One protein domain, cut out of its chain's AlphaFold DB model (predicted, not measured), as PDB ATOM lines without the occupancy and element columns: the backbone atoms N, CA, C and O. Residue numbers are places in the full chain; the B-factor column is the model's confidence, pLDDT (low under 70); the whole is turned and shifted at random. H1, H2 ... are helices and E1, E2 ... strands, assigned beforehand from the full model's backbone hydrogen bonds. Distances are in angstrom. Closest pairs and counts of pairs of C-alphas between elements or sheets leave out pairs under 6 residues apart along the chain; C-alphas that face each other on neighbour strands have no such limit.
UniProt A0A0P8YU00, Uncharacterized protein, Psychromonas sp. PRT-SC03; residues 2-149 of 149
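This is residues 2 to 149 of the 149 residues of an uncharacterized protein of Psychromonas sp. PRT-SC03 (UniProt A0A0P8YU00). A twisted sheet of six strands forms the middle of the domain, with H1, H2 and H3 covering one of its faces and H4 alone on the other. H2, the longest helix, is between H1 and H3 in that cover, side by side with H1 and steeply tilted to H3. The printed part has 148 residues with four named helices and six named strands, in the order H1 E1 E2 H2 E3 H3 E4 E5 H4 E6, and its class is mixed, helices and strands. The mixed sheet runs E1 E2 E6 E5 E3 E4, antiparallel between E1 and E2 and parallel between the other neighbours. The whole is compact and rounded, with a radius of gyration of the C-alphas of 14.5 A and spans of 37 by 32 by 30 A.

H1, residues 2 to 11, begins at C-alpha 2 (52.260, 28.403, 22.265). The hairpin of E1, residues 15 to 20, and E2, residues 26 to 30, follows. H2, residues 36 to 54, is 26.6 A long and begins at C-alpha 36 (50.384, 33.032, 41.873). E3 is residues 58 to 62; H3, residues 65 to 81, is 24.2 A long. E4 is residues 100 to 104, E5 residues 116 to 120, and H4 residues 126 to 135. E6, residues 143 to 148, is 16.7 A long and ends at C-alpha 148 (55.176, 27.642, 43.766).

E1 and E4 are the sheet's edge strands. Within hydrogen-bond range are N 19 and O 27 across the neighbours E1 and E2 at 2.9 A, N 28 and O 145 across E2 and E6 at 2.8 A, N 144 and O 117 across E6 and E5 at 2.9 A, N 59 and O 116 across E5 and E3 at 2.8 A, and N 60 and O 101 across E3 and E4 at 2.8 A. E3, H3, E4 and E5, H4, E6 are strand-helix-strand units, two parallel neighbour strands with a helix between them along the chain; E2, H2, E3 is a split one, with E6 and E5 between its strands. The three crossovers are right-handed. H2 touches H1 with residues 39 to 46 alone, closest at the C-alphas of Ile 8 and Ser 42, 7.0 A, opposite ways at a shallow tilt of 15 degrees. It touches H3 with residues 41 to 48 alone, closest at the C-alphas of Ile 44 and Met 75, 6.1 A, the same way at a steep tilt of 59 degrees. H4, on the opposite face at a height over the sheet of 9.6 A, is closest to E5 at the C-alphas of Ala 117 and Trp 135, 7.2 A. Each O i to N i+4 pair is within hydrogen-bond range in H1, H2 and H3, and 4 of 6 are in H4.

The C-alphas farthest apart, those of Glu 22 and Glu 88, are 39.8 A apart. The printed part has no cut. The links H3 to E4, 18 residues, and E4 to E5, 11 residues, are long. Mean pLDDT of the printed part is 79.7; it is under 70 at residues 22 to 23, 88 to 91, 106 to 113 and 121 to 140.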
ATOM      1  N   TYR A   2      51.017  28.416  21.469       71.25
ATOM      2  CA  TYR A   2      52.260  28.403  22.265       71.25
ATOM      3  C   TYR A   2      52.889  29.796  22.539       71.25
ATOM      4  O   TYR A   2      53.311  30.084  23.659       71.25
ATOM      5  N   ASN A   3      52.870  30.715  21.563       80.00
ATOM      6  CA  ASN A   3      53.331  32.103  21.755       80.00
ATOM      7  C   ASN A   3      52.464  32.906  22.742       80.00
ATOM      8  O   ASN A   3      52.960  33.799  23.428       80.00
ATOM      9  N   GLU A   4      51.176  32.587  22.826       84.94
ATOM     10  CA  GLU A   4      50.254  33.220  23.765       84.94
ATOM     11  C   GLU A   4      50.546  32.772  25.195       84.94
ATOM     12  O   GLU A   4      50.617  33.609  26.096       84.94
ATOM     13  N   PHE A   5      50.868  31.490  25.388       86.88
ATOM     14  CA  PHE A   5      51.312  31.003  26.688       86.88
ATOM     15  C   PHE A   5      52.603  31.681  27.149       86.88
ATOM     16  O   PHE A   5      52.674  32.180  28.270       86.88
ATOM     17  N   LYS A   6      53.599  31.806  26.259       86.56
ATOM     18  CA  LYS A   6      54.831  32.561  26.551       86.56
ATOM     19  C   LYS A   6      54.534  34.008  26.959       86.56
ATOM     20  O   LYS A   6      55.178  34.534  27.863       86.56
ATOM     21  N   SER A   7      53.527  34.636  26.351       88.06
ATOM     22  CA  SER A   7      53.072  35.981  26.721       88.06
ATOM     23  C   SER A   7      52.389  36.035  28.096       88.06
ATOM     24  O   SER A   7      52.542  37.023  28.815       88.06
ATOM     25  N   ILE A   8      51.649  34.994  28.497       89.94
ATOM     26  CA  ILE A   8      51.098  34.869  29.862       89.94
ATOM     27  C   ILE A   8      52.239  34.783  30.880       89.94
ATOM     28  O   ILE A   8      52.231  35.511  31.874       89.94
ATOM     29  N   VAL A   9      53.247  33.953  30.604       90.75
ATOM     30  CA  VAL A   9      54.425  33.800  31.469       90.75
ATOM     31  C   VAL A   9      55.194  35.114  31.590       90.75
ATOM     32  O   VAL A   9      55.430  35.576  32.702       90.75
ATOM     33  N   ALA A  10      55.511  35.765  30.470       89.38
ATOM     34  CA  ALA A  10      56.305  36.996  30.455       89.38
ATOM     35  C   ALA A  10      55.628  38.192  31.151       89.38
ATOM     36  O   ALA A  10      56.312  39.084  31.646       89.38
ATOM     37  N   ARG A  11      54.289  38.242  31.180       90.00
ATOM     38  CA  ARG A  11      53.528  39.344  31.801       90.00
ATOM     39  C   ARG A  11      53.208  39.117  33.277       90.00
ATOM     40  O   ARG A  11      52.759  40.045  33.953       90.00
ATOM     41  N   SER A  12      53.391  37.900  33.778       90.44
ATOM     42  CA  SER A  12      53.029  37.555  35.146       90.44
ATOM     43  C   SER A  12      54.065  38.065  36.141       90.44
ATOM     44  O   SER A  12      55.216  37.640  36.132       90.44
ATOM     45  N   LYS A  13      53.627  38.916  37.072       89.12
ATOM     46  CA  LYS A  13      54.455  39.377  38.200       89.12
ATOM     47  C   LYS A  13      54.772  38.271  39.208       89.12
ATOM     48  O   LYS A  13      55.692  38.429  40.001       89.12
ATOM     49  N   ALA A  14      54.016  37.173  39.179       90.31
ATOM     50  CA  ALA A  14      54.261  36.027  40.040       90.31
ATOM     51  C   ALA A  14      55.437  35.176  39.545       90.31
ATOM     52  O   ALA A  14      55.992  34.423  40.333       90.31
ATOM     53  N   VAL A  15      55.815  35.256  38.263       92.25
ATOM     54  CA  VAL A  15      56.891  34.428  37.701       92.25
ATOM     55  C   VAL A  15      58.243  34.943  38.189       92.25
ATOM     56  O   VAL A  15      58.667  36.040  37.841       92.25
ATOM     57  N   MET A  16      58.925  34.125  38.989       90.88
ATOM     58  CA  MET A  16      60.281  34.381  39.479       90.88
ATOM     59  C   MET A  16      61.337  33.903  38.486       90.88
ATOM     60  O   MET A  16      62.365  34.549  38.305       90.88
ATOM     61  N   SER A  17      61.091  32.758  37.851       90.88
ATOM     62  CA  SER A  17      61.968  32.205  36.825       90.88
ATOM     63  C   SER A  17      61.178  31.382  35.815       90.88
ATOM     64  O   SER A  17      60.130  30.812  36.128       90.88
ATOM     65  N   CYS A  18      61.695  31.341  34.591       90.19
ATOM     66  CA  CYS A  18      61.204  30.503  33.511       90.19
ATOM     67  C   CYS A  18      62.407  29.970  32.728       90.19
ATOM     68  O   CYS A  18      63.279  30.754  32.347       90.19
ATOM     69  N   SER A  19      62.469  28.661  32.505       87.62
ATOM     70  CA  SER A  19      63.521  28.011  31.721       87.62
ATOM     71  C   SER A  19      62.943  26.955  30.789       87.62
ATOM     72  O   SER A  19      61.874  26.405  31.050       87.62
ATOM     73  N   PHE A  20      63.688  26.656  29.728       83.19
ATOM     74  CA  PHE A  20      63.365  25.615  28.756       83.19
ATOM     75  C   PHE A  20      64.440  24.528  28.807       83.19
ATOM     76  O   PHE A  20      65.614  24.858  29.001       83.19
ATOM     77  N   ASN A  21      64.053  23.262  28.662       75.50
ATOM     78  CA  ASN A  21      65.001  22.159  28.468       75.50
ATOM     79  C   ASN A  21      65.140  21.802  26.971       75.50
ATOM     80  O   ASN A  21      64.526  22.434  26.112       75.50
ATOM     81  N   GLU A  22      65.976  20.808  26.661       66.19
ATOM     82  CA  GLU A  22      66.239  20.351  25.283       66.19
ATOM     83  C   GLU A  22      65.020  19.696  24.602       66.19
ATOM     84  O   GLU A  22      64.995  19.583  23.377       66.19
ATOM     85  N   ASP A  23      64.000  19.316  25.377       68.12
ATOM     86  CA  ASP A  23      62.759  18.691  24.910       68.12
ATOM     87  C   ASP A  23      61.594  19.696  24.772       68.12
ATOM     88  O   ASP A  23      60.437  19.296  24.671       68.12
ATOM     89  N   ASP A  24      61.891  21.005  24.744       72.81
ATOM     90  CA  ASP A  24      60.919  22.114  24.714       72.81
ATOM     91  C   ASP A  24      59.978  22.181  25.936       72.81
ATOM     92  O   ASP A  24      58.995  22.942  25.948       72.81
ATOM     93  N   ASP A  25      60.300  21.456  27.010       80.12
ATOM     94  CA  ASP A  25      59.563  21.555  28.258       80.12
ATOM     95  C   ASP A  25      59.837  22.893  28.930       80.12
ATOM     96  O   ASP A  25      60.973  23.375  28.998       80.12
ATOM     97  N   MET A  26      58.785  23.479  29.497       86.81
ATOM     98  CA  MET A  26      58.889  24.754  30.190       86.81
ATOM     99  C   MET A  26      58.778  24.572  31.700       86.81
ATOM    100  O   MET A  26      57.768  24.089  32.206       86.81
ATOM    101  N   HIS A  27      59.788  25.039  32.427       86.88
ATOM    102  CA  HIS A  27      59.808  25.069  33.885       86.88
ATOM    103  C   HIS A  27      59.583  26.497  34.371       86.88
ATOM    104  O   HIS A  27      60.305  27.412  33.987       86.88
ATOM    105  N   ILE A  28      58.585  26.687  35.228       89.88
ATOM    106  CA  ILE A  28      58.171  27.978  35.767       89.88
ATOM    107  C   ILE A  28      58.217  27.905  37.288       89.88
ATOM    108  O   ILE A  28      57.585  27.044  37.899       89.88
ATOM    109  N   THR A  29      58.910  28.857  37.908       89.62
ATOM    110  CA  THR A  29      58.806  29.097  39.351       89.62
ATOM    111  C   THR A  29      57.958  30.333  39.592       89.62
ATOM    112  O   THR A  29      58.260  31.411  39.080       89.62
ATOM    113  N   LEU A  30      56.901  30.176  40.381       89.56
ATOM    114  CA  LEU A  30      56.013  31.238  40.827       89.56
ATOM    115  C   LEU A  30      56.303  31.594  42.286       89.56
ATOM    116  O   LEU A  30      56.530  30.706  43.103       89.56
ATOM    117  N   SER A  31      56.218  32.878  42.614       87.44
ATOM    118  CA  SER A  31      56.219  33.376  43.985       87.44
ATOM    119  C   SER A  31      54.846  33.172  44.619       87.44
ATOM    120  O   SER A  31      53.828  33.613  44.068       87.44
ATOM    121  N   TYR A  32      54.816  32.564  45.805       80.44
ATOM    122  CA  TYR A  32      53.606  32.446  46.611       80.44
ATOM    123  C   TYR A  32      53.019  33.832  46.930       80.44
ATOM    124  O   TYR A  32      51.842  34.089  46.668       80.44
ATOM    125  N   GLU A  33      53.853  34.761  47.395       77.88
ATOM    126  CA  GLU A  33      53.455  36.133  47.742       77.88
ATOM    127  C   GLU A  33      53.190  37.015  46.509       77.88
ATOM    128  O   GLU A  33      52.405  37.960  46.567       77.88
ATOM    129  N   GLY A  34      53.783  36.679  45.359       71.94
ATOM    130  CA  GLY A  34      53.692  37.444  44.111       71.94
ATOM    131  C   GLY A  34      52.370  37.324  43.343       71.94
ATOM    132  O   GLY A  34      52.291  37.770  42.199       71.94
ATOM    133  N   GLY A  35      51.330  36.724  43.930       76.44
ATOM    134  CA  GLY A  35      50.012  36.604  43.297       76.44
ATOM    135  C   GLY A  35      49.880  35.425  42.328       76.44
ATOM    136  O   GLY A  35      49.221  35.549  41.293       76.44
ATOM    137  N   HIS A  36      50.472  34.271  42.660       84.12
ATOM    138  CA  HIS A  36      50.384  33.032  41.873       84.12
ATOM    139  C   HIS A  36      48.949  32.654  41.454       84.12
ATOM    140  O   HIS A  36      48.755  32.131  40.359       84.12
ATOM    141  N   THR A  37      47.928  32.989  42.249       84.94
ATOM    142  CA  THR A  37      46.511  32.762  41.912       84.94
ATOM    143  C   THR A  37      46.100  33.379  40.571       84.94
ATOM    144  O   THR A  37      45.395  32.735  39.797       84.94
ATOM    145  N   ALA A  38      46.568  34.592  40.247       88.31
ATOM    146  CA  ALA A  38      46.244  35.252  38.978       88.31
ATOM    147  C   ALA A  38      46.903  34.548  37.778       88.31
ATOM    148  O   ALA A  38      46.319  34.456  36.693       88.31
ATOM    149  N   PHE A  39      48.107  34.004  37.980       90.44
ATOM    150  CA  PHE A  39      48.761  33.168  36.979       90.44
ATOM    151  C   PHE A  39      47.984  31.866  36.760       90.44
ATOM    152  O   PHE A  39      47.714  31.511  35.617       90.44
ATOM    153  N   ILE A  40      47.562  31.196  37.838       89.75
ATOM    154  CA  ILE A  40      46.755  29.971  37.760       89.75
ATOM    155  C   ILE A  40      45.439  30.223  37.015       89.75
ATOM    156  O   ILE A  40      45.089  29.451  36.130       89.75
ATOM    157  N   GLN A  41      44.747  31.332  37.280       89.94
ATOM    158  CA  GLN A  41      43.540  31.703  36.530       89.94
ATOM    159  C   GLN A  41      43.815  31.924  35.038       89.94
ATOM    160  O   GLN A  41      43.044  31.471  34.192       89.94
ATOM    161  N   SER A  42      44.926  32.586  34.704       91.50
ATOM    162  CA  SER A  42      45.330  32.808  33.308       91.50
ATOM    163  C   SER A  42      45.669  31.493  32.602       91.50
ATOM    164  O   SER A  42      45.302  31.306  31.446       91.50
ATOM    165  N   LEU A  43      46.320  30.567  33.312       92.31
ATOM    166  CA  LEU A  43      46.609  29.221  32.829       92.31
ATOM    167  C   LEU A  43      45.325  28.431  32.561       92.31
ATOM    168  O   LEU A  43      45.190  27.855  31.486       92.31
ATOM    169  N   ILE A  44      44.387  28.426  33.515       92.44
ATOM    170  CA  ILE A  44      43.085  27.762  33.368       92.44
ATOM    171  C   ILE A  44      42.385  28.293  32.118       92.44
ATOM    172  O   ILE A  44      42.018  27.507  31.246       92.44
ATOM    173  N   LYS A  45      42.260  29.620  31.999       92.31
ATOM    174  CA  LYS A  45      41.617  30.263  30.850       92.31
ATOM    175  C   LYS A  45      42.253  29.828  29.531       92.31
ATOM    176  O   LYS A  45      41.552  29.343  28.651       92.31
ATOM    177  N   PHE A  46      43.573  29.942  29.438       93.06
ATOM    178  CA  PHE A  46      44.319  29.573  28.243       93.06
ATOM    179  C   PHE A  46      44.134  28.097  27.870       93.06
ATOM    180  O   PHE A  46      43.885  27.784  26.711       93.06
ATOM    181  N   SER A  47      44.207  27.191  28.848       92.06
ATOM    182  CA  SER A  47      44.027  25.757  28.602       92.06
ATOM    183  C   SER A  47      42.620  25.406  28.110       92.06
ATOM    184  O   SER A  47      42.479  24.554  27.239       92.06
ATOM    185  N   LEU A  48      41.583  26.084  28.618       91.50
ATOM    186  CA  LEU A  48      40.208  25.895  28.157       91.50
ATOM    187  C   LEU A  48      40.007  26.449  26.747       91.50
ATOM    188  O   LEU A  48      39.430  25.766  25.907       91.50
ATOM    189  N   GLU A  49      40.487  27.666  26.477       91.50
ATOM    190  CA  GLU A  49      40.402  28.279  25.148       91.50
ATOM    191  C   GLU A  49      41.111  27.411  24.107       91.50
ATOM    192  O   GLU A  49      40.565  27.144  23.038       91.50
ATOM    193  N   GLU A  50      42.287  26.888  24.442       91.44
ATOM    194  CA  GLU A  50      43.012  25.994  23.553       91.44
ATOM    195  C   GLU A  50      42.294  24.667  23.321       91.44
ATOM    196  O   GLU A  50      42.147  24.266  22.166       91.44
ATOM    197  N   ALA A  51      41.807  24.010  24.375       91.50
ATOM    198  CA  ALA A  51      41.053  22.764  24.262       91.50
ATOM    199  C   ALA A  51      39.790  22.931  23.406       91.50
ATOM    200  O   ALA A  51      39.449  22.064  22.601       91.50
ATOM    201  N   MET A  52      39.112  24.073  23.538       89.94
ATOM    202  CA  MET A  52      37.947  24.416  22.725       89.94
ATOM    203  C   MET A  52      38.304  24.649  21.254       89.94
ATOM    204  O   MET A  52      37.552  24.240  20.373       89.94
ATOM    205  N   LEU A  53      39.439  25.295  20.980       90.94
ATOM    206  CA  LEU A  53      39.865  25.638  19.621       90.94
ATOM    207  C   LEU A  53      40.471  24.458  18.853       90.94
ATOM    208  O   LEU A  53      40.329  24.393  17.635       90.94
ATOM    209  N   THR A  54      41.178  23.561  19.540       90.25
ATOM    210  CA  THR A  54      41.956  22.479  18.904       90.25
ATOM    211  C   THR A  54      41.333  21.101  19.058       90.25
ATOM    212  O   THR A  54      41.642  20.214  18.268       90.25
ATOM    213  N   GLY A  55      40.484  20.900  20.069       90.19
ATOM    214  CA  GLY A  55      40.053  19.563  20.475       90.19
ATOM    215  C   GLY A  55      41.145  18.762  21.199       90.19
ATOM    216  O   GLY A  55      40.959  17.575  21.446       90.19
ATOM    217  N   GLU A  56      42.285  19.373  21.542       90.50
ATOM    218  CA  GLU A  56      43.393  18.687  22.212       90.50
ATOM    219  C   GLU A  56      43.170  18.594  23.725       90.50
ATOM    220  O   GLU A  56      42.806  19.569  24.393       90.50
ATOM    221  N   ASN A  57      43.443  17.411  24.279       90.31
ATOM    222  CA  ASN A  57      43.266  17.141  25.702       90.31
ATOM    223  C   ASN A  57      44.208  17.989  26.563       90.31
ATOM    224  O   ASN A  57      45.354  18.265  26.193       90.31
ATOM    225  N   GLN A  58      43.742  18.320  27.763       91.19
ATOM    226  CA  GLN A  58      44.492  19.076  28.760       91.19
ATOM    227  C   GLN A  58      44.626  18.230  30.022       91.19
ATOM    228  O   GLN A  58      43.636  17.897  30.672       91.19
ATOM    229  N   THR A  59      45.854  17.875  30.379       88.75
ATOM    230  CA  THR A  59      46.156  17.022  31.529       88.75
ATOM    231  C   THR A  59      46.848  17.823  32.619       88.75
ATOM    232  O   THR A  59      47.932  18.363  32.421       88.75
ATOM    233  N   PHE A  60      46.238  17.864  33.797       88.56
ATOM    234  CA  PHE A  60      46.743  18.551  34.978       88.56
ATOM    235  C   PHE A  60      47.149  17.534  36.036       88.56
ATOM    236  O   PHE A  60      46.351  16.695  36.460       88.56
ATOM    237  N   LEU A  61      48.395  17.626  36.479       85.00
ATOM    238  CA  LEU A  61      49.012  16.727  37.441       85.00
ATOM    239  C   LEU A  61      49.260  17.454  38.754       85.00
ATOM    240  O   LEU A  61      49.781  18.569  38.775       85.00
ATOM    241  N   PHE A  62      48.873  16.807  39.851       83.31
ATOM    242  CA  PHE A  62      48.882  17.396  41.184       83.31
ATOM    243  C   PHE A  62      49.569  16.479  42.192       83.31
ATOM    244  O   PHE A  62      49.328  15.271  42.234       83.31
ATOM    245  N   SER A  63      50.359  17.090  43.073       78.00
ATOM    246  CA  SER A  63      50.964  16.439  44.243       78.00
ATOM    247  C   SER A  63      50.005  16.301  45.427       78.00
ATOM    248  O   SER A  63      50.278  15.533  46.341       78.00
ATOM    249  N   SER A  64      48.879  17.023  45.426       81.94
ATOM    250  CA  SER A  64      47.920  17.045  46.535       81.94
ATOM    251  C   SER A  64      46.475  17.062  46.043       81.94
ATOM    252  O   SER A  64      46.108  17.823  45.143       81.94
ATOM    253  N   SER A  65      45.626  16.262  46.694       84.31
ATOM    254  CA  SER A  65      44.178  16.239  46.466       84.31
ATOM    255  C   SER A  65      43.513  17.576  46.792       84.31
ATOM    256  O   SER A  65      42.594  17.985  46.083       84.31
ATOM    257  N   ALA A  66      44.013  18.298  47.799       84.69
ATOM    258  CA  ALA A  66      43.506  19.618  48.155       84.69
ATOM    259  C   ALA A  66      43.728  20.625  47.015       84.69
ATOM    260  O   ALA A  66      42.785  21.296  46.598       84.69
ATOM    261  N   HIS A  67      44.942  20.675  46.452       83.06
ATOM    262  CA  HIS A  67      45.260  21.567  45.330       83.06
ATOM    263  C   HIS A  67      44.474  21.199  44.071       83.06
ATOM    264  O   HIS A  67      43.916  22.084  43.423       83.06
ATOM    265  N   ARG A  68      44.354  19.899  43.766       87.62
ATOM    266  CA  ARG A  68      43.527  19.418  42.654       87.62
ATOM    267  C   ARG A  68      42.086  19.906  42.776       87.62
ATOM    268  O   ARG A  68      41.549  20.450  41.819       87.62
ATOM    269  N   ASN A  69      41.465  19.730  43.942       88.56
ATOM    270  CA  ASN A  69      40.059  20.078  44.134       88.56
ATOM    271  C   ASN A  69      39.823  21.598  44.025       88.56
ATOM    272  O   ASN A  69      38.816  22.020  43.456       88.56
ATOM    273  N   VAL A  70      40.752  22.423  44.530       88.00
ATOM    274  CA  VAL A  70      40.696  23.888  44.368       88.00
ATOM    275  C   VAL A  70      40.813  24.277  42.895       88.00
ATOM    276  O   VAL A  70      39.989  25.047  42.406       88.00
ATOM    277  N   PHE A  71      41.787  23.713  42.177       89.94
ATOM    278  CA  PHE A  71      41.995  23.991  40.755       89.94
ATOM    279  C   PHE A  71      40.795  23.554  39.905       89.94
ATOM    280  O   PHE A  71      40.313  24.321  39.077       89.94
ATOM    281  N   GLN A  72      40.264  22.352  40.149       89.88
ATOM    282  CA  GLN A  72      39.062  21.847  39.481       89.88
ATOM    283  C   GLN A  72      37.878  22.789  39.675       89.88
ATOM    284  O   GLN A  72      37.219  23.143  38.703       89.88
ATOM    285  N   ARG A  73      37.625  23.241  40.911       88.94
ATOM    286  CA  ARG A  73      36.558  24.212  41.181       88.94
ATOM    287  C   ARG A  73      36.764  25.502  40.386       88.94
ATOM    288  O   ARG A  73      35.840  25.923  39.708       88.94
ATOM    289  N   GLN A  74      37.964  26.085  40.417       90.31
ATOM    290  CA  GLN A  74      38.268  27.307  39.660       90.31
ATOM    291  C   GLN A  74      38.059  27.130  38.151       90.31
ATOM    292  O   GLN A  74      37.572  28.041  37.485       90.31
ATOM    293  N   MET A  75      38.409  25.959  37.618       90.25
ATOM    294  CA  MET A  75      38.186  25.630  36.215       90.25
ATOM    295  C   MET A  75      36.696  25.529  35.887       90.25
ATOM    296  O   MET A  75      36.255  26.163  34.934       90.25
ATOM    297  N   TYR A  76      35.910  24.812  36.693       87.00
ATOM    298  CA  TYR A  76      34.463  24.715  36.492       87.00
ATOM    299  C   TYR A  76      33.750  26.057  36.650       87.00
ATOM    300  O   TYR A  76      32.878  26.376  35.849       87.00
ATOM    301  N   ASP A  77      34.143  26.868  37.631       87.62
ATOM    302  CA  ASP A  77      33.596  28.214  37.807       87.62
ATOM    303  C   ASP A  77      33.849  29.066  36.548       87.62
ATOM    304  O   ASP A  77      32.954  29.781  36.090       87.62
ATOM    305  N   LEU A  78      35.037  28.941  35.938       85.88
ATOM    306  CA  LEU A  78      35.366  29.655  34.706       85.88
ATOM    307  C   LEU A  78      34.567  29.134  33.505       85.88
ATOM    308  O   LEU A  78      34.011  29.942  32.765       85.88
ATOM    309  N   VAL A  79      34.451  27.816  33.339       85.31
ATOM    310  CA  VAL A  79      33.611  27.183  32.303       85.31
ATOM    311  C   VAL A  79      32.181  27.714  32.376       85.31
ATOM    312  O   VAL A  79      31.649  28.178  31.368       85.31
ATOM    313  N   CYS A  80      31.587  27.701  33.573       83.38
ATOM    314  CA  CYS A  80      30.244  28.224  33.808       83.38
ATOM    315  C   CYS A  80      30.154  29.711  33.445       83.38
ATOM    316  O   CYS A  80      29.216  30.121  32.771       83.38
ATOM    317  N   SER A  81      31.140  30.522  33.845       85.75
ATOM    318  CA  SER A  81      31.153  31.958  33.531       85.75
ATOM    319  C   SER A  81      31.292  32.265  32.035       85.75
ATOM    320  O   SER A  81      30.847  33.317  31.579       85.75
ATOM    321  N   LEU A  82      31.898  31.349  31.273       81.12
ATOM    322  CA  LEU A  82      32.110  31.459  29.831       81.12
ATOM    323  C   LEU A  82      31.010  30.761  29.012       81.12
ATOM    324  O   LEU A  82      31.098  30.756  27.788       81.12
ATOM    325  N   ASN A  83      29.985  30.194  29.663       81.62
ATOM    326  CA  ASN A  83      28.934  29.383  29.034       81.62
ATOM    327  C   ASN A  83      29.492  28.260  28.137       81.62
ATOM    328  O   ASN A  83      28.943  27.971  27.075       81.62
ATOM    329  N   ILE A  84      30.606  27.642  28.542       80.62
ATOM    330  CA  ILE A  84      31.184  26.508  27.817       80.62
ATOM    331  C   ILE A  84      30.378  25.252  28.159       80.62
ATOM    332  O   ILE A  84      30.218  24.907  29.329       80.62
ATOM    333  N   GLU A  85      29.890  24.555  27.135       75.88
ATOM    334  CA  GLU A  85      29.205  23.276  27.308       75.88
ATOM    335  C   GLU A  85      30.207  22.179  27.690       75.88
ATOM    336  O   GLU A  85      31.147  21.876  26.949       75.88
ATOM    337  N   ILE A  86      29.984  21.575  28.855       76.06
ATOM    338  CA  ILE A  86      30.671  20.365  29.305       76.06
ATOM    339  C   ILE A  86      29.654  19.239  29.337       76.06
ATOM    340  O   ILE A  86      28.539  19.426  29.825       76.06
ATOM    341  N   ASP A  87      30.052  18.059  28.863       74.56
ATOM    342  CA  ASP A  87      29.248  16.853  29.016       74.56
ATOM    343  C   ASP A  87      28.927  16.638  30.505       74.56
ATOM    344  O   ASP A  87      29.804  16.372  31.331       74.56
ATOM    345  N   GLU A  88      27.646  16.747  30.857       58.91
ATOM    346  CA  GLU A  88      27.177  16.681  32.241       58.91
ATOM    347  C   GLU A  88      27.467  15.335  32.926       58.91
ATOM    348  O   GLU A  88      27.538  15.274  34.160       58.91
ATOM    349  N   ARG A  89      27.637  14.254  32.149       58.16
ATOM    350  CA  ARG A  89      27.896  12.898  32.650       58.16
ATOM    351  C   ARG A  89      29.363  12.689  32.974       58.16
ATOM    352  O   ARG A  89      29.667  12.110  34.014       58.16
ATOM    353  N   SER A  90      30.264  13.133  32.100       63.38
ATOM    354  CA  SER A  90      31.708  12.986  32.327       63.38
ATOM    355  C   SER A  90      32.282  14.129  33.165       63.38
ATOM    356  O   SER A  90      33.302  13.946  33.833       63.38
ATOM    357  N   ARG A  91      31.652  15.313  33.113       67.88
ATOM    358  CA  ARG A  91      32.156  16.604  33.616       67.88
ATOM    359  C   ARG A  91      33.584  16.928  33.175       67.88
ATOM    360  O   ARG A  91      34.217  17.800  33.744       67.88
ATOM    361  N   SER A  92      34.096  16.218  32.179       79.31
ATOM    362  CA  SER A  92      35.513  16.230  31.821       79.31
ATOM    363  C   SER A  92      35.707  16.343  30.315       79.31
ATOM    364  O   SER A  92      36.818  16.596  29.884       79.31
ATOM    365  N   ILE A  93      34.653  16.184  29.513       86.19
ATOM    366  CA  ILE A  93      34.715  16.285  28.055       86.19
ATOM    367  C   ILE A  93      34.040  17.589  27.630       86.19
ATOM    368  O   ILE A  93      32.889  17.849  27.994       86.19
ATOM    369  N   LEU A  94      34.772  18.409  26.881       86.94
ATOM    370  CA  LEU A  94      34.274  19.642  26.278       86.94
ATOM    371  C   LEU A  94      33.487  19.343  24.999       86.94
ATOM    372  O   LEU A  94      33.688  18.308  24.362       86.94
ATOM    373  N   SER A  95      32.650  20.279  24.552       85.25
ATOM    374  CA  SER A  95      31.939  20.154  23.269       85.25
ATOM    375  C   SER A  95      32.863  20.042  22.045       85.25
ATOM    376  O   SER A  95      32.441  19.528  21.011       85.25
ATOM    377  N   SER A  96      34.136  20.444  22.161       87.25
ATOM    378  CA  SER A  96      35.174  20.208  21.144       87.25
ATOM    379  C   SER A  96      35.657  18.751  21.064       87.25
ATOM    380  O   SER A  96      36.423  18.413  20.164       87.25
ATOM    381  N   GLY A  97      35.246  17.891  22.000       87.62
ATOM    382  CA  GLY A  97      35.759  16.531  22.170       87.62
ATOM    383  C   GLY A  97      37.034  16.444  23.013       87.62
ATOM    384  O   GLY A  97      37.464  15.337  23.324       87.62
ATOM    385  N   ALA A  98      37.617  17.579  23.416       90.12
ATOM    386  CA  ALA A  98      38.789  17.606  24.284       90.12
ATOM    387  C   ALA A  98      38.460  17.124  25.703       90.12
ATOM    388  O   ALA A  98      37.463  17.540  26.300       90.12
ATOM    389  N   GLU A  99      39.348  16.313  26.275       90.06
ATOM    390  CA  GLU A  99      39.259  15.837  27.653       90.06
ATOM    391  C   GLU A  99      40.109  16.683  28.615       90.06
ATOM    392  O   GLU A  99      41.299  16.930  28.393       90.06
ATOM    393  N   LEU A 100      39.504  17.074  29.734       90.19
ATOM    394  CA  LEU A 100      40.128  17.714  30.885       90.19
ATOM    395  C   LEU A 100      40.450  16.654  31.940       90.19
ATOM    396  O   LEU A 100      39.575  16.150  32.646       90.19
ATOM    397  N   ASN A 101      41.729  16.327  32.067       87.50
ATOM    398  CA  ASN A 101      42.214  15.266  32.935       87.50
ATOM    399  C   ASN A 101      42.859  15.845  34.198       87.50
ATOM    400  O   ASN A 101      43.729  16.707  34.119       87.50
ATOM    401  N   PHE A 102      42.473  15.348  35.376       87.50
ATOM    402  CA  PHE A 102      42.991  15.820  36.669       87.50
ATOM    403  C   PHE A 102      43.556  14.657  37.484       87.50
ATOM    404  O   PHE A 102      42.823  13.909  38.138       87.50
ATOM    405  N   ILE A 103      44.876  14.505  37.464       83.25
ATOM    406  CA  ILE A 103      45.559  13.299  37.928       83.25
ATOM    407  C   ILE A 103      46.334  13.587  39.215       83.25
ATOM    408  O   ILE A 103      47.092  14.552  39.307       83.25
ATOM    409  N   LEU A 104      46.145  12.727  40.221       80.38
ATOM    410  CA  LEU A 104      46.982  12.705  41.421       80.38
ATOM    411  C   LEU A 104      48.166  11.774  41.200       80.38
ATOM    412  O   LEU A 104      47.985  10.616  40.826       80.38
ATOM    413  N   MET A 105      49.366  12.265  41.481       71.88
ATOM    414  CA  MET A 105      50.605  11.539  41.190       71.88
ATOM    415  C   MET A 105      50.871  10.330  42.086       71.88
ATOM    416  O   MET A 105      51.701   9.495  41.749       71.88
ATOM    417  N   GLU A 106      50.150  10.183  43.198       62.62
ATOM    418  CA  GLU A 106      50.210   8.974  44.033       62.62
ATOM    419  C   GLU A 106      49.653   7.731  43.312       62.62
ATOM    420  O   GLU A 106      49.822   6.597  43.762       62.62
ATOM    421  N   CYS A 107      48.986   7.916  42.169       50.41
ATOM    422  CA  CYS A 107      48.523   6.815  41.347       50.41
ATOM    423  C   CYS A 107      49.660   6.320  40.440       50.41
ATOM    424  O   CYS A 107      49.930   6.923  39.406       50.41
ATOM    425  N   ASN A 108      50.225   5.144  40.745       49.53
ATOM    426  CA  ASN A 108      51.113   4.337  39.876       49.53
ATOM    427  C   ASN A 108      50.495   3.935  38.512       49.53
ATOM    428  O   ASN A 108      50.935   2.983  37.867       49.53
ATOM    429  N   LYS A 109      49.431   4.604  38.064       47.38
ATOM    430  CA  LYS A 109      48.798   4.375  36.774       47.38
ATOM    431  C   LYS A 109      49.516   5.233  35.742       47.38
ATOM    432  O   LYS A 109      49.171   6.390  35.547       47.38
ATOM    433  N   SER A 110      50.505   4.653  35.074       48.00
ATOM    434  CA  SER A 110      50.941   5.134  33.765       48.00
ATOM    435  C   SER A 110      49.829   4.837  32.756       48.00
ATOM    436  O   SER A 110      49.580   3.673  32.443       48.00
ATOM    437  N   GLY A 111      49.136   5.867  32.283       53.00
ATOM    438  CA  GLY A 111      48.216   5.783  31.152       53.00
ATOM    439  C   GLY A 111      48.647   6.815  30.120       53.00
ATOM    440  O   GLY A 111      48.877   7.957  30.476       53.00
ATOM    441  N   GLY A 112      48.827   6.428  28.862       58.09
ATOM    442  CA  GLY A 112      49.228   7.364  27.811       58.09
ATOM    443  C   GLY A 112      48.048   8.220  27.360       58.09
ATOM    444  O   GLY A 112      47.444   7.909  26.338       58.09
ATOM    445  N   ILE A 113      47.688   9.258  28.122       66.88
ATOM    446  CA  ILE A 113      46.749  10.276  27.629       66.88
ATOM    447  C   ILE A 113      47.526  11.218  26.717       66.88
ATOM    448  O   ILE A 113      48.461  11.881  27.153       66.88
ATOM    449  N   LEU A 114      47.126  11.267  25.449       75.50
ATOM    450  CA  LEU A 114      47.679  12.196  24.468       75.50
ATOM    451  C   LEU A 114      47.099  13.589  24.694       75.50
ATOM    452  O   LEU A 114      45.878  13.731  24.720       75.50
ATOM    453  N   GLY A 115      47.958  14.599  24.836       84.44
ATOM    454  CA  GLY A 115      47.557  15.998  24.969       84.44
ATOM    455  C   GLY A 115      48.594  16.857  25.685       84.44
ATOM    456  O   GLY A 115      49.684  16.399  26.032       84.44
ATOM    457  N   HIS A 116      48.240  18.117  25.923       88.25
ATOM    458  CA  HIS A 116      49.067  19.059  26.672       88.25
ATOM    459  C   HIS A 116      49.082  18.723  28.161       88.25
ATOM    460  O   HIS A 116      48.033  18.458  28.750       88.25
ATOM    461  N   ALA A 117      50.262  18.769  28.782       87.25
ATOM    462  CA  ALA A 117      50.441  18.372  30.172       87.25
ATOM    463  C   ALA A 117      50.986  19.516  31.040       87.25
ATOM    464  O   ALA A 117      51.950  20.195  30.679       87.25
ATOM    465  N   TYR A 118      50.398  19.692  32.222       88.44
ATOM    466  CA  TYR A 118      50.802  20.690  33.207       88.44
ATOM    467  C   TYR A 118      50.927  20.067  34.580       88.44
ATOM    468  O   TYR A 118      50.009  19.447  35.110       88.44
ATOM    469  N   ALA A 119      52.063  20.319  35.186       86.31
ATOM    470  CA  ALA A 119      52.469  19.813  36.466       86.31
ATOM    471  C   ALA A 119      52.401  20.930  37.501       86.31
ATOM    472  O   ALA A 119      53.241  21.827  37.510       86.31
ATOM    473  N   LEU A 120      51.380  20.901  38.353       83.88
ATOM    474  CA  LEU A 120      51.076  21.969  39.299       83.88
ATOM    475  C   LEU A 120      51.563  21.615  40.705       83.88
ATOM    476  O   LEU A 120      51.282  20.534  41.221       83.88
ATOM    477  N   SER A 121      52.222  22.577  41.362       69.81
ATOM    478  CA  SER A 121      52.864  22.396  42.678       69.81
ATOM    479  C   SER A 121      54.015  21.383  42.636       69.81
ATOM    480  O   SER A 121      54.056  20.426  43.415       69.81
ATOM    481  N   TYR A 122      54.934  21.609  41.694       60.31
ATOM    482  CA  TYR A 122      56.184  20.871  41.519       60.31
ATOM    483  C   TYR A 122      57.156  21.151  42.672       60.31
ATOM    484  O   TYR A 122      57.537  22.304  42.902       60.31
ATOM    485  N   PHE A 123      57.587  20.089  43.352       53.41
ATOM    486  CA  PHE A 123      58.753  20.089  44.233       53.41
ATOM    487  C   PHE A 123      59.847  19.253  43.564       53.41
ATOM    488  O   PHE A 123      59.562  18.140  43.122       53.41
ATOM    489  N   ASP A 124      61.054  19.826  43.482       50.59
ATOM    490  CA  ASP A 124      62.280  19.330  42.832       50.59
ATOM    491  C   ASP A 124      62.558  17.830  43.081       50.59
ATOM    492  O   ASP A 124      63.388  17.458  43.907       50.59
ATOM    493  N   SER A 125      61.881  16.938  42.358       51.00
ATOM    494  CA  SER A 125      62.176  15.509  42.373       51.00
ATOM    495  C   SER A 125      62.345  15.013  40.945       51.00
ATOM    496  O   SER A 125      61.452  15.114  40.111       51.00
ATOM    497  N   ILE A 126      63.526  14.463  40.667       50.62
ATOM    498  CA  ILE A 126      63.934  13.924  39.361       50.62
ATOM    499  C   ILE A 126      62.931  12.875  38.841       50.62
ATOM    500  O   ILE A 126      62.678  12.802  37.644       50.62
ATOM    501  N   ALA A 127      62.276  12.134  39.743       54.31
ATOM    502  CA  ALA A 127      61.237  11.154  39.414       54.31
ATOM    503  C   ALA A 127      60.011  11.755  38.693       54.31
ATOM    504  O   ALA A 127      59.277  11.040  38.011       54.31
ATOM    505  N   PHE A 128      59.784  13.061  38.841       55.06
ATOM    506  CA  PHE A 128      58.651  13.770  38.261       55.06
ATOM    507  C   PHE A 128      58.831  14.014  36.754       55.06
ATOM    508  O   PHE A 128      57.861  13.910  35.999       55.06
ATOM    509  N   ASN A 129      60.058  14.311  36.308       57.53
ATOM    510  CA  ASN A 129      60.343  14.574  34.895       57.53
ATOM    511  C   ASN A 129      60.064  13.321  34.065       57.53
ATOM    512  O   ASN A 129      59.201  13.368  33.200       57.53
ATOM    513  N   ASP A 130      60.660  12.183  34.432       60.44
ATOM    514  CA  ASP A 130      60.456  10.903  33.740       60.44
ATOM    515  C   ASP A 130      58.982  10.476  33.679       60.44
ATOM    516  O   ASP A 130      58.557   9.819  32.725       60.44
ATOM    517  N   PHE A 131      58.185  10.823  34.696       61.66
ATOM    518  CA  PHE A 131      56.752  10.557  34.679       61.66
ATOM    519  C   PHE A 131      56.044  11.448  33.657       61.66
ATOM    520  O   PHE A 131      55.337  10.929  32.805       61.66
ATOM    521  N   MET A 132      56.261  12.764  33.682       60.03
ATOM    522  CA  MET A 132      55.629  13.709  32.751       60.03
ATOM    523  C   MET A 132      55.994  13.465  31.293       60.03
ATOM    524  O   MET A 132      55.099  13.466  30.445       60.03
ATOM    525  N   THR A 133      57.269  13.191  31.000       59.19
ATOM    526  CA  THR A 133      57.703  12.885  29.632       59.19
ATOM    527  C   THR A 133      56.958  11.669  29.094       59.19
ATOM    528  O   THR A 133      56.708  11.599  27.897       59.19
ATOM    529  N   ARG A 134      56.526  10.740  29.969       60.72
ATOM    530  CA  ARG A 134      55.710   9.577  29.588       60.72
ATOM    531  C   ARG A 134      54.243   9.887  29.268       60.72
ATOM    532  O   ARG A 134      53.596   9.078  28.607       60.72
ATOM    533  N   TRP A 135      53.723  11.029  29.702       62.25
ATOM    534  CA  TRP A 135      52.374  11.490  29.356       62.25
ATOM    535  C   TRP A 135      52.389  12.390  28.121       62.25
ATOM    536  O   TRP A 135      51.532  12.263  27.256       62.25
ATOM    537  N   ALA A 136      53.421  13.219  27.981       58.31
ATOM    538  CA  ALA A 136      53.587  14.114  26.841       58.31
ATOM    539  C   ALA A 136      54.295  13.471  25.625       58.31
ATOM    540  O   ALA A 136      54.671  14.201  24.720       58.31
ATOM    541  N   ILE A 137      54.477  12.134  25.572       51.59
ATOM    542  CA  ILE A 137      55.402  11.399  24.659       51.59
ATOM    543  C   ILE A 137      55.347  11.809  23.172       51.59
ATOM    544  O   ILE A 137      56.307  11.574  22.436       51.59
ATOM    545  N   ILE A 138      54.281  12.443  22.683       55.16
ATOM    546  CA  ILE A 138      54.309  13.029  21.341       55.16
ATOM    547  C   ILE A 138      54.893  14.443  21.426       55.16
ATOM    548  O   ILE A 138      54.216  15.347  21.904       55.16
ATOM    549  N   LYS A 139      56.082  14.657  20.833       58.59
ATOM    550  CA  LYS A 139      56.767  15.967  20.651       58.59
ATOM    551  C   LYS A 139      55.898  17.108  20.075       58.59
ATOM    552  O   LYS A 139      56.367  18.231  19.944       58.59
ATOM    553  N   ALA A 140      54.661  16.829  19.677       66.75
ATOM    554  CA  ALA A 140      53.677  17.819  19.263       66.75
ATOM    555  C   ALA A 140      53.019  18.551  20.450       66.75
ATOM    556  O   ALA A 140      52.500  19.651  20.266       66.75
ATOM    557  N   TYR A 141      53.030  17.973  21.656       78.81
ATOM    558  CA  TYR A 141      52.351  18.532  22.822       78.81
ATOM    559  C   TYR A 141      53.335  19.121  23.830       78.81
ATOM    560  O   TYR A 141      54.379  18.547  24.112       78.81
ATOM    561  N   ARG A 142      52.974  20.269  24.419       85.19
ATOM    562  CA  ARG A 142      53.754  20.873  25.507       85.19
ATOM    563  C   ARG A 142      53.707  20.058  26.801       85.19
ATOM    564  O   ARG A 142      52.635  19.573  27.183       85.19
ATOM    565  N   SER A 143      54.807  20.136  27.545       85.00
ATOM    566  CA  SER A 143      54.860  19.856  28.980       85.00
ATOM    567  C   SER A 143      55.278  21.110  29.745       85.00
ATOM    568  O   SER A 143      56.209  21.822  29.362       85.00
ATOM    569  N   VAL A 144      54.572  21.406  30.833       87.31
ATOM    570  CA  VAL A 144      54.825  22.596  31.651       87.31
ATOM    571  C   VAL A 144      54.918  22.207  33.114       87.31
ATOM    572  O   VAL A 144      53.981  21.639  33.665       87.31
ATOM    573  N   PHE A 145      56.010  22.575  33.769       86.44
ATOM    574  CA  PHE A 145      56.278  22.298  35.174       86.44
ATOM    575  C   PHE A 145      56.176  23.594  35.969       86.44
ATOM    576  O   PHE A 145      56.871  24.561  35.672       86.44
ATOM    577  N   ILE A 146      55.290  23.638  36.962       87.62
ATOM    578  CA  ILE A 146      54.985  24.844  37.734       87.62
ATOM    579  C   ILE A 146      55.256  24.580  39.214       87.62
ATOM    580  O   ILE A 146      54.502  23.877  39.898       87.62
ATOM    581  N   SER A 147      56.315  25.202  39.720       86.75
ATOM    582  CA  SER A 147      56.628  25.288  41.147       86.75
ATOM    583  C   SER A 147      56.061  26.560  41.743       86.75
ATOM    584  O   SER A 147      56.146  27.620  41.130       86.75
ATOM    585  N   ILE A 148      55.548  26.474  42.965       84.88
ATOM    586  CA  ILE A 148      55.176  27.642  43.766       84.88
ATOM    587  C   ILE A 148      56.103  27.637  44.981       84.88
ATOM    588  O   ILE A 148      56.138  26.636  45.698       84.88
ATOM    589  N   LYS A 149      56.890  28.701  45.153       81.19
ATOM    590  CA  LYS A 149      57.883  28.863  46.223       81.19
ATOM    591  C   LYS A 149      57.606  30.125  47.035       81.19
ATOM    592  O   LYS A 149      57.107  31.118  46.450       81.19
TER     593      LYS A 149